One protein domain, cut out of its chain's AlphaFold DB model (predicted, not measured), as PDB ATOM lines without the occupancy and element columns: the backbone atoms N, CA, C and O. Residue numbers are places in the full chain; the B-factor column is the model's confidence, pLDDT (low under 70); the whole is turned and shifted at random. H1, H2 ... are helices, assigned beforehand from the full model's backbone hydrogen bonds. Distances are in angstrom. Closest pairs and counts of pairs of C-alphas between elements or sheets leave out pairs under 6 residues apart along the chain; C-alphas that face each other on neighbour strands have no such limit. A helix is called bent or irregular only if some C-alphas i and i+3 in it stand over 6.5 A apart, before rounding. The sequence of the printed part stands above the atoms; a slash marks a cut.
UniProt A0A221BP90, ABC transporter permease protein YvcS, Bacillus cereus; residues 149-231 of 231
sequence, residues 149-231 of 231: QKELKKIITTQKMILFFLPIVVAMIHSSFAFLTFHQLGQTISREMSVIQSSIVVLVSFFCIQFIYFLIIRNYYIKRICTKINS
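This is residues 149 to 231 of the 231 residues of the protein "ABC transporter permease protein YvcS" of Bacillus cereus (UniProt A0A221BP90). Two long helices stand side by side and run opposite ways, joined at one end by a loop, as a long narrow U with a slight gap between its two limbs. One limb is the bent helix H1, whose arms H1a and H1b stand at a small angle; the other is H2, and residues 187 to 195 make the turn. The printed part has 83 residues with two named helices, H1 then H2, and no named strand; the class is all helix. The whole is an extended rod, with a radius of gyration of the C-alphas of 19.7 A and spans of 67 by 19 by 11 A.

The longest helix by residues is H1, residues 149 to 186; it is bent, with C-alphas 164 and 167 6.6 A apart, though by its hydrogen bonds it was assigned as one helix. Its arms are H1a, residues 149 to 164, and H1b, residues 167 to 186, at a shallow tilt of 25 degrees. H2, residues 196 to 227, is near H1a, with 10 pairs of C-alphas within 10 A but no pair within 8 A. H2 is also near H1b, with 9 pairs within 10 A and no pair within 8 A. The link from H1 to H2 is short but not tight. In H1a, H1b and H2 every O i to N i+4 pair is within hydrogen-bond range.

H1a is 22.6 A long and begins at C-alpha 149, (61.040, -127.923, 17.970). H1b is 27.8 A long and ends at C-alpha 186, (68.471, -130.437, 72.354). H2 is 46.8 A long and ends at C-alpha 227, (75.019, -131.232, 16.726).

The two C-alphas farthest apart, those of Thr 188 and Ser 231, are 67.5 A apart. Residues 184 to 192, of which 184 to 186 belong to H1, and residues 226 to 231 stand free. The printed part has no cut. Its mean pLDDT is 72.1, and 26 residues are under 70, among them residues 184 to 195 and 224 to 231.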
ATOM      1  N   GLN A 149      59.927-127.407  17.159       67.00
ATOM      2  CA  GLN A 149      61.040-127.923  17.970       67.00
ATOM      3  C   GLN A 149      61.194-127.211  19.326       67.00
ATOM      4  O   GLN A 149      61.733-127.774  20.282       67.00
ATOM      5  N   LYS A 150      60.727-125.959  19.423       69.12
ATOM      6  CA  LYS A 150      60.779-125.143  20.642       69.12
ATOM      7  C   LYS A 150      59.770-125.613  21.692       69.12
ATOM      8  O   LYS A 150      60.119-125.673  22.869       69.12
ATOM      9  N   GLU A 151      58.557-125.969  21.280       71.00
ATOM     10  CA  GLU A 151      57.495-126.425  22.186       71.00
ATOM     11  C   GLU A 151      57.840-127.783  22.793       71.00
ATOM     12  O   GLU A 151      57.769-127.967  24.008       71.00
ATOM     13  N   LEU A 152      58.344-128.701  21.971       68.06
ATOM     14  CA  LEU A 152      58.736-130.030  22.425       68.06
ATOM     15  C   LEU A 152      59.925-129.989  23.397       68.06
ATOM     16  O   LEU A 152      59.918-130.639  24.444       68.06
ATOM     17  N   LYS A 153      60.927-129.150  23.109       68.75
ATOM     18  CA  LYS A 153      62.075-128.938  24.002       68.75
ATOM     19  C   LYS A 153      61.646-128.363  25.354       68.75
ATOM     20  O   LYS A 153      62.233-128.723  26.375       68.75
ATOM     21  N   LYS A 154      60.617-127.509  25.380       76.12
ATOM     22  CA  LYS A 154      60.037-126.963  26.615       76.12
ATOM     23  C   LYS A 154      59.376-128.062  27.451       76.12
ATOM     24  O   LYS A 154      59.652-128.136  28.644       76.12
ATOM     25  N   ILE A 155      58.588-128.945  26.834       75.81
ATOM     26  CA  ILE A 155      57.897-130.049  27.525       75.81
ATOM     27  C   ILE A 155      58.900-131.007  28.185       75.81
ATOM     28  O   ILE A 155      58.821-131.241  29.392       75.81
ATOM     29  N   ILE A 156      59.898-131.477  27.427       71.19
ATOM     30  CA  ILE A 156      60.932-132.398  27.935       71.19
ATOM     31  C   ILE A 156      61.738-131.738  29.062       71.19
ATOM     32  O   ILE A 156      62.020-132.357  30.088       71.19
ATOM     33  N   THR A 157      62.086-130.455  28.909       70.31
ATOM     34  CA  THR A 157      62.842-129.722  29.937       70.31
ATOM     35  C   THR A 157      62.046-129.599  31.235       70.31
ATOM     36  O   THR A 157      62.613-129.831  32.300       70.31
ATOM     37  N   THR A 158      60.747-129.292  31.171       77.12
ATOM     38  CA  THR A 158      59.888-129.182  32.360       77.12
ATOM     39  C   THR A 158      59.724-130.524  33.074       77.12
ATOM     40  O   THR A 158      59.859-130.574  34.295       77.12
ATOM     41  N   GLN A 159      59.512-131.623  32.340       74.19
ATOM     42  CA  GLN A 159      59.421-132.961  32.940       74.19
ATOM     43  C   GLN A 159      60.712-133.359  33.658       74.19
ATOM     44  O   GLN A 159      60.667-133.811  34.804       74.19
ATOM     45  N   LYS A 160      61.870-133.137  33.027       72.75
ATOM     46  CA  LYS A 160      63.160-133.412  33.669       72.75
ATOM     47  C   LYS A 160      63.425-132.488  34.852       72.75
ATOM     48  O   LYS A 160      63.996-132.943  35.837       72.75
ATOM     49  N   MET A 161      62.984-131.230  34.795       72.50
ATOM     50  CA  MET A 161      63.082-130.313  35.933       72.50
ATOM     51  C   MET A 161      62.324-130.870  37.142       72.50
ATOM     52  O   MET A 161      62.901-131.004  38.214       72.50
ATOM     53  N   ILE A 162      61.064-131.270  36.969       79.25
ATOM     54  CA  ILE A 162      60.256-131.814  38.070       79.25
ATOM     55  C   ILE A 162      60.917-133.071  38.649       79.25
ATOM     56  O   ILE A 162      61.045-133.182  39.864       79.25
ATOM     57  N   LEU A 163      61.417-133.971  37.795       75.31
ATOM     58  CA  LEU A 163      62.088-135.198  38.234       75.31
ATOM     59  C   LEU A 163      63.347-134.923  39.080       75.31
ATOM     60  O   LEU A 163      63.629-135.666  40.015       75.31
ATOM     61  N   PHE A 164      64.089-133.856  38.770       70.88
ATOM     62  CA  PHE A 164      65.312-133.484  39.484       70.88
ATOM     63  C   PHE A 164      65.067-132.645  40.741       70.88
ATOM     64  O   PHE A 164      65.778-132.818  41.730       70.88
ATOM     65  N   PHE A 165      64.098-131.730  40.713       76.44
ATOM     66  CA  PHE A 165      63.877-130.772  41.798       76.44
ATOM     67  C   PHE A 165      62.886-131.265  42.854       76.44
ATOM     68  O   PHE A 165      63.048-130.930  44.028       76.44
ATOM     69  N   LEU A 166      61.910-132.101  42.483       80.94
ATOM     70  CA  LEU A 166      60.922-132.633  43.426       80.94
ATOM     71  C   LEU A 166      61.569-133.408  44.595       80.94
ATOM     72  O   LEU A 166      61.224-133.108  45.739       80.94
ATOM     73  N   PRO A 167      62.544-134.319  44.380       79.19
ATOM     74  CA  PRO A 167      63.187-135.035  45.485       79.19
ATOM     75  C   PRO A 167      63.917-134.105  46.463       79.19
ATOM     76  O   PRO A 167      63.917-134.351  47.665       79.19
ATOM     77  N   ILE A 168      64.504-133.012  45.965       77.50
ATOM     78  CA  ILE A 168      65.250-132.048  46.786       77.50
ATOM     79  C   ILE A 168      64.296-131.251  47.672       77.50
ATOM     80  O   ILE A 168      64.563-131.069  48.855       77.50
ATOM     81  N   VAL A 169      63.181-130.778  47.112       82.81
ATOM     82  CA  VAL A 169      62.169-130.024  47.866       82.81
ATOM     83  C   VAL A 169      61.624-130.883  49.003       82.81
ATOM     84  O   VAL A 169      61.576-130.436  50.147       82.81
ATOM     85  N   VAL A 170      61.298-132.145  48.712       86.62
ATOM     86  CA  VAL A 170      60.840-133.104  49.726       86.62
ATOM     87  C   VAL A 170      61.920-133.344  50.788       86.62
ATOM     88  O   VAL A 170      61.620-133.302  51.982       86.62
ATOM     89  N   ALA A 171      63.183-133.518  50.385       81.88
ATOM     90  CA  ALA A 171      64.298-133.691  51.315       81.88
ATOM     91  C   ALA A 171      64.527-132.457  52.207       81.88
ATOM     92  O   ALA A 171      64.781-132.609  53.402       81.88
ATOM     93  N   MET A 172      64.398-131.240  51.667       81.88
ATOM     94  CA  MET A 172      64.507-129.993  52.433       81.88
ATOM     95  C   MET A 172      63.391-129.870  53.473       81.88
ATOM     96  O   MET A 172      63.669-129.520  54.622       81.88
ATOM     97  N   ILE A 173      62.149-130.201  53.106       89.00
ATOM     98  CA  ILE A 173      61.011-130.190  54.035       89.00
ATOM     99  C   ILE A 173      61.240-131.203  55.162       89.00
ATOM    100  O   ILE A 173      61.130-130.852  56.337       89.00
ATOM    101  N   HIS A 174      61.624-132.436  54.818       88.38
ATOM    102  CA  HIS A 174      61.884-133.480  55.809       88.38
ATOM    103  C   HIS A 174      63.039-133.104  56.753       88.38
ATOM    104  O   HIS A 174      62.915-133.238  57.969       88.38
ATOM    105  N   SER A 175      64.129-132.553  56.208       82.31
ATOM    106  CA  SER A 175      65.287-132.094  56.990       82.31
ATOM    107  C   SER A 175      64.931-130.937  57.921       82.31
ATOM    108  O   SER A 175      65.386-130.908  59.060       82.31
ATOM    109  N   SER A 176      64.083-130.009  57.468       82.12
ATOM    110  CA  SER A 176      63.609-128.887  58.289       82.12
ATOM    111  C   SER A 176      62.764-129.371  59.467       82.12
ATOM    112  O   SER A 176      62.929-128.886  60.585       82.12
ATOM    113  N   PHE A 177      61.898-130.364  59.238       84.12
ATOM    114  CA  PHE A 177      61.090-130.962  60.297       84.12
ATOM    115  C   PHE A 177      61.955-131.705  61.321       84.12
ATOM    116  O   PHE A 177      61.845-131.449  62.517       84.12
ATOM    117  N   ALA A 178      62.880-132.553  60.857       82.75
ATOM    118  CA  ALA A 178      63.820-133.248  61.734       82.75
ATOM    119  C   ALA A 178      64.652-132.257  62.565       82.75
ATOM    120  O   ALA A 178      64.807-132.434  63.772       82.75
ATOM    121  N   PHE A 179      65.136-131.181  61.939       76.19
ATOM    122  CA  PHE A 179      65.889-130.131  62.614       76.19
ATOM    123  C   PHE A 179      65.072-129.436  63.713       76.19
ATOM    124  O   PHE A 179      65.578-129.239  64.817       76.19
ATOM    125  N   LEU A 180      63.800-129.113  63.445       78.44
ATOM    126  CA  LEU A 180      62.902-128.520  64.438       78.44
ATOM    127  C   LEU A 180      62.727-129.438  65.657       78.44
ATOM    128  O   LEU A 180      62.843-128.979  66.795       78.44
ATOM    129  N   THR A 181      62.513-130.736  65.427       76.81
ATOM    130  CA  THR A 181      62.382-131.735  66.495       76.81
ATOM    131  C   THR A 181      63.678-131.889  67.296       76.81
ATOM    132  O   THR A 181      63.645-131.896  68.527       76.81
ATOM    133  N   PHE A 182      64.836-131.950  66.631       72.88
ATOM    134  CA  PHE A 182      66.134-132.028  67.308       72.88
ATOM    135  C   PHE A 182      66.452-130.779  68.123       72.88
ATOM    136  O   PHE A 182      66.994-130.896  69.217       72.88
ATOM    137  N   HIS A 183      66.104-129.591  67.630       70.19
ATOM    138  CA  HIS A 183      66.290-128.350  68.374       70.19
ATOM    139  C   HIS A 183      65.439-128.330  69.654       70.19
ATOM    140  O   HIS A 183      65.943-127.965  70.716       70.19
ATOM    141  N   GLN A 184      64.181-128.781  69.585       69.50
ATOM    142  CA  GLN A 184      63.312-128.903  70.762       69.50
ATOM    143  C   GLN A 184      63.856-129.913  71.784       69.50
ATOM    144  O   GLN A 184      63.896-129.617  72.975       69.50
ATOM    145  N   LEU A 185      64.342-131.073  71.330       64.88
ATOM    146  CA  LEU A 185      64.972-132.072  72.202       64.88
ATOM    147  C   LEU A 185      66.300-131.566  72.799       64.88
ATOM    148  O   LEU A 185      66.545-131.725  73.995       64.88
ATOM    149  N   GLY A 186      67.136-130.913  71.989       60.69
ATOM    150  CA  GLY A 186      68.471-130.437  72.354       60.69
ATOM    151  C   GLY A 186      68.481-129.331  73.412       60.69
ATOM    152  O   GLY A 186      69.378-129.320  74.256       60.69
ATOM    153  N   GLN A 187      67.451-128.476  73.455       56.09
ATOM    154  CA  GLN A 187      67.281-127.486  74.532       56.09
ATOM    155  C   GLN A 187      67.198-128.117  75.933       56.09
ATOM    156  O   GLN A 187      67.502-127.446  76.920       56.09
ATOM    157  N   THR A 188      66.840-129.400  76.021       51.91
ATOM    158  CA  THR A 188      66.746-130.155  77.280       51.91
ATOM    159  C   THR A 188      68.100-130.705  77.743       51.91
ATOM    160  O   THR A 188      68.278-130.945  78.932       51.91
ATOM    161  N   ILE A 189      69.060-130.910  76.827       53.66
ATOM    162  CA  ILE A 189      70.294-131.667  77.103       53.66
ATOM    163  C   ILE A 189      71.537-130.772  77.161       53.66
ATOM    164  O   ILE A 189      72.422-131.052  77.962       53.66
ATOM    165  N   SER A 190      71.636-129.683  76.388       49.78
ATOM    166  CA  SER A 190      72.756-128.726  76.484       49.78
ATOM    167  C   SER A 190      72.463-127.441  75.707       49.78
ATOM    168  O   SER A 190      72.138-127.477  74.524       49.78
ATOM    169  N   ARG A 191      72.630-126.285  76.355       52.22
ATOM    170  CA  ARG A 191      72.290-124.951  75.821       52.22
ATOM    171  C   ARG A 191      73.302-124.374  74.813       52.22
ATOM    172  O   ARG A 191      73.068-123.281  74.312       52.22
ATOM    173  N   GLU A 192      74.403-125.074  74.515       51.22
ATOM    174  CA  GLU A 192      75.567-124.483  73.821       51.22
ATOM    175  C   GLU A 192      75.941-125.104  72.464       51.22
ATOM    176  O   GLU A 192      76.865-124.631  71.805       51.22
ATOM    177  N   MET A 193      75.223-126.117  71.975       53.03
ATOM    178  CA  MET A 193      75.560-126.715  70.678       53.03
ATOM    179  C   MET A 193      74.874-125.950  69.531       53.03
ATOM    180  O   MET A 193      73.790-126.315  69.077       53.03
ATOM    181  N   SER A 194      75.495-124.872  69.041       57.50
ATOM    182  CA  SER A 194      75.044-124.179  67.822       57.50
ATOM    183  C   SER A 194      75.358-125.022  66.575       57.50
ATOM    184  O   SER A 194      76.309-124.777  65.836       57.50
ATOM    185  N   VAL A 195      74.559-126.066  66.337       65.81
ATOM    186  CA  VAL A 195      74.688-126.948  65.158       65.81
ATOM    187  C   VAL A 195      74.142-126.272  63.885       65.81
ATOM    188  O   VAL A 195      74.507-126.651  62.773       65.81
ATOM    189  N   ILE A 196      73.339-125.209  64.039       70.50
ATOM    190  CA  ILE A 196      72.681-124.447  62.959       70.50
ATOM    191  C   ILE A 196      73.676-124.015  61.879       70.50
ATOM    192  O   ILE A 196      73.425-124.210  60.691       70.50
ATOM    193  N   GLN A 197      74.816-123.448  62.282       71.06
ATOM    194  CA  GLN A 197      75.793-122.912  61.336       71.06
ATOM    195  C   GLN A 197      76.377-124.016  60.447       71.06
ATOM    196  O   GLN A 197      76.459-123.853  59.230       71.06
ATOM    197  N   SER A 198      76.715-125.163  61.041       74.38
ATOM    198  CA  SER A 198      77.236-126.312  60.295       74.38
ATOM    199  C   SER A 198      76.177-126.890  59.351       74.38
ATOM    200  O   SER A 198      76.480-127.192  58.198       74.38
ATOM    201  N   SER A 199      74.917-126.975  59.791       73.69
ATOM    202  CA  SER A 199      73.807-127.450  58.956       73.69
ATOM    203  C   SER A 199      73.549-126.552  57.742       73.69
ATOM    204  O   SER A 199      73.361-127.066  56.640       73.69
ATOM    205  N   ILE A 200      73.589-125.225  57.910       79.06
ATOM    206  CA  ILE A 200      73.394-124.269  56.807       79.06
ATOM    207  C   ILE A 200      74.499-124.418  55.755       79.06
ATOM    208  O   ILE A 200      74.199-124.471  54.563       79.06
ATOM    209  N   VAL A 201      75.762-124.533  56.177       82.38
ATOM    210  CA  VAL A 201      76.902-124.697  55.257       82.38
ATOM    211  C   VAL A 201      76.744-125.952  54.395       82.38
ATOM    212  O   VAL A 201      76.925-125.893  53.177       82.38
ATOM    213  N   VAL A 202      76.357-127.077  55.003       80.81
ATOM    214  CA  VAL A 202      76.138-128.341  54.281       80.81
ATOM    215  C   VAL A 202      74.992-128.209  53.275       80.81
ATOM    216  O   VAL A 202      75.133-128.631  52.128       80.81
ATOM    217  N   LEU A 203      73.881-127.584  53.670       80.19
ATOM    218  CA  LEU A 203      72.691-127.432  52.829       80.19
ATOM    219  C   LEU A 203      72.971-126.539  51.608       80.19
ATOM    220  O   LEU A 203      72.643-126.908  50.479       80.19
ATOM    221  N   VAL A 204      73.653-125.408  51.817       82.56
ATOM    222  CA  VAL A 204      74.067-124.499  50.735       82.56
ATOM    223  C   VAL A 204      75.028-125.197  49.773       82.56
ATOM    224  O   VAL A 204      74.831-125.126  48.561       82.56
ATOM    225  N   SER A 205      76.021-125.925  50.292       84.81
ATOM    226  CA  SER A 205      76.962-126.692  49.465       84.81
ATOM    227  C   SER A 205      76.240-127.705  48.568       84.81
ATOM    228  O   SER A 205      76.464-127.743  47.355       84.81
ATOM    229  N   PHE A 206      75.298-128.467  49.134       81.06
ATOM    230  CA  PHE A 206      74.535-129.467  48.388       81.06
ATOM    231  C   PHE A 206      73.661-128.831  47.296       81.06
ATOM    232  O   PHE A 206      73.619-129.318  46.164       81.06
ATOM    233  N   PHE A 207      73.014-127.703  47.606       81.56
ATOM    234  CA  PHE A 207      72.243-126.936  46.629       81.56
ATOM    235  C   PHE A 207      73.123-126.423  45.479       81.56
ATOM    236  O   PHE A 207      72.752-126.567  44.313       81.56
ATOM    237  N   CYS A 208      74.312-125.890  45.780       85.19
ATOM    238  CA  CYS A 208      75.265-125.429  44.769       85.19
ATOM    239  C   CYS A 208      75.716-126.563  43.838       85.19
ATOM    240  O   CYS A 208      75.679-126.396  42.617       85.19
ATOM    241  N   ILE A 209      76.090-127.724  44.388       84.25
ATOM    242  CA  ILE A 209      76.491-128.903  43.598       84.25
ATOM    243  C   ILE A 209      75.360-129.319  42.653       84.25
ATOM    244  O   ILE A 209      75.579-129.531  41.458       84.25
ATOM    245  N   GLN A 210      74.136-129.380  43.167       77.81
ATOM    246  CA  GLN A 210      72.973-129.803  42.400       77.81
ATOM    247  C   GLN A 210      72.602-128.805  41.296       77.81
ATOM    248  O   GLN A 210      72.245-129.200  40.183       77.81
ATOM    249  N   PHE A 211      72.741-127.508  41.570       79.94
ATOM    250  CA  PHE A 211      72.548-126.459  40.576       79.94
ATOM    251  C   PHE A 211      73.578-126.561  39.441       79.94
ATOM    252  O   PHE A 211      73.210-126.510  38.265       79.94
ATOM    253  N   ILE A 212      74.853-126.794  39.772       85.44
ATOM    254  CA  ILE A 212      75.914-127.032  38.782       85.44
ATOM    255  C   ILE A 212      75.590-128.272  37.936       85.44
ATOM    256  O   ILE A 212      75.669-128.217  36.706       85.44
ATOM    257  N   TYR A 213      75.165-129.369  38.565       80.31
ATOM    258  CA  TYR A 213      74.803-130.603  37.865       80.31
ATOM    259  C   TYR A 213      73.656-130.392  36.863       80.31
ATOM    260  O   TYR A 213      73.735-130.834  35.711       80.31
ATOM    261  N   PHE A 214      72.624-129.639  37.256       77.44
ATOM    262  CA  PHE A 214      71.527-129.261  36.367       77.44
ATOM    263  C   PHE A 214      72.012-128.458  35.150       77.44
ATOM    264  O   PHE A 214      71.604-128.743  34.019       77.44
ATOM    265  N   LEU A 215      72.913-127.488  35.350       78.06
ATOM    266  CA  LEU A 215      73.487-126.701  34.255       78.06
ATOM    267  C   LEU A 215      74.288-127.572  33.277       78.06
ATOM    268  O   LEU A 215      74.131-127.417  32.063       78.06
ATOM    269  N   ILE A 216      75.098-128.509  33.783       82.50
ATOM    270  CA  ILE A 216      75.886-129.438  32.956       82.50
ATOM    271  C   ILE A 216      74.963-130.300  32.092       82.50
ATOM    272  O   ILE A 216      75.136-130.349  30.872       82.50
ATOM    273  N   ILE A 217      73.949-130.934  32.690       76.19
ATOM    274  CA  ILE A 217      72.993-131.774  31.957       76.19
ATOM    275  C   ILE A 217      72.248-130.967  30.906       76.19
ATOM    276  O   ILE A 217      72.152-131.405  29.759       76.19
ATOM    277  N   ARG A 218      71.741-129.784  31.271       78.44
ATOM    278  CA  ARG A 218      71.026-128.904  30.345       78.44
ATOM    279  C   ARG A 218      71.904-128.558  29.147       78.44
ATOM    280  O   ARG A 218      71.461-128.703  28.006       78.44
ATOM    281  N   ASN A 219      73.144-128.141  29.387       75.50
ATOM    282  CA  ASN A 219      74.066-127.771  28.319       75.50
ATOM    283  C   ASN A 219      74.439-128.978  27.448       75.50
ATOM    284  O   ASN A 219      74.430-128.860  26.224       75.50
ATOM    285  N   TYR A 220      74.684-130.148  28.044       79.56
ATOM    286  CA  TYR A 220      74.962-131.382  27.308       79.56
ATOM    287  C   TYR A 220      73.789-131.797  26.407       79.56
ATOM    288  O   TYR A 220      73.989-132.081  25.225       79.56
ATOM    289  N   TYR A 221      72.556-131.760  26.925       68.69
ATOM    290  CA  TYR A 221      71.350-132.098  26.165       68.69
ATOM    291  C   TYR A 221      71.106-131.119  25.008       68.69
ATOM    292  O   TYR A 221      70.820-131.539  23.889       68.69
ATOM    293  N   ILE A 222      71.260-129.810  25.251       69.56
ATOM    294  CA  ILE A 222      71.108-128.780  24.214       69.56
ATOM    295  C   ILE A 222      72.168-128.948  23.124       69.56
ATOM    296  O   ILE A 222      71.827-128.895  21.942       69.56
ATOM    297  N   LYS A 223      73.428-129.185  23.511       70.12
ATOM    298  CA  LYS A 223      74.542-129.345  22.573       70.12
ATOM    299  C   LYS A 223      74.352-130.591  21.709       70.12
ATOM    300  O   LYS A 223      74.397-130.467  20.494       70.12
ATOM    301  N   ARG A 224      74.015-131.749  22.298       68.06
ATOM    302  CA  ARG A 224      73.736-132.986  21.541       68.06
ATOM    303  C   ARG A 224      72.584-132.847  20.546       68.06
ATOM    304  O   ARG A 224      72.667-133.409  19.460       68.06
ATOM    305  N   ILE A 225      71.524-132.120  20.901       62.59
ATOM    306  CA  ILE A 225      70.402-131.879  19.984       62.59
ATOM    307  C   ILE A 225      70.836-130.961  18.831       62.59
ATOM    308  O   ILE A 225      70.496-131.243  17.691       62.59
ATOM    309  N   CYS A 226      71.625-129.912  19.090       55.31
ATOM    310  CA  CYS A 226      72.126-129.020  18.038       55.31
ATOM    311  C   CYS A 226      73.147-129.688  17.101       55.31
ATOM    312  O   CYS A 226      73.107-129.435  15.902       55.31
ATOM    313  N   THR A 227      74.036-130.556  17.594       52.59
ATOM    314  CA  THR A 227      75.019-131.232  16.726       52.59
ATOM    315  C   THR A 227      74.360-132.232  15.773       52.59
ATOM    316  O   THR A 227      74.819-132.388  14.650       52.59
ATOM    317  N   LYS A 228      73.249-132.861  16.176       48.56
ATOM    318  CA  LYS A 228      72.482-133.792  15.329       48.56
ATOM    319  C   LYS A 228      71.618-133.097  14.261       48.56
ATOM    320  O   LYS A 228      70.969-133.779  13.487       48.56
ATOM    321  N   ILE A 229      71.557-131.762  14.274       48.91
ATOM    322  CA  ILE A 229      70.833-130.939  13.288       48.91
ATOM    323  C   ILE A 229      71.776-130.453  12.168       48.91
ATOM    324  O   ILE A 229      71.309-130.152  11.077       48.91
ATOM    325  N   ASN A 230      73.090-130.405  12.421       43.94
ATOM    326  CA  ASN A 230      74.111-129.954  11.463       43.94
ATOM    327  C   ASN A 230      74.888-131.108  10.794       43.94
ATOM    328  O   ASN A 230      75.901-130.851  10.146       43.94
ATOM    329  N   SER A 231      74.453-132.357  10.975       40.22
ATOM    330  CA  SER A 231      75.021-133.560  10.355       40.22
ATOM    331  C   SER A 231      73.910-134.425   9.796       40.22
ATOM    332  O   SER A 231      74.227-135.166   8.844       40.22
TER     333      SER A 231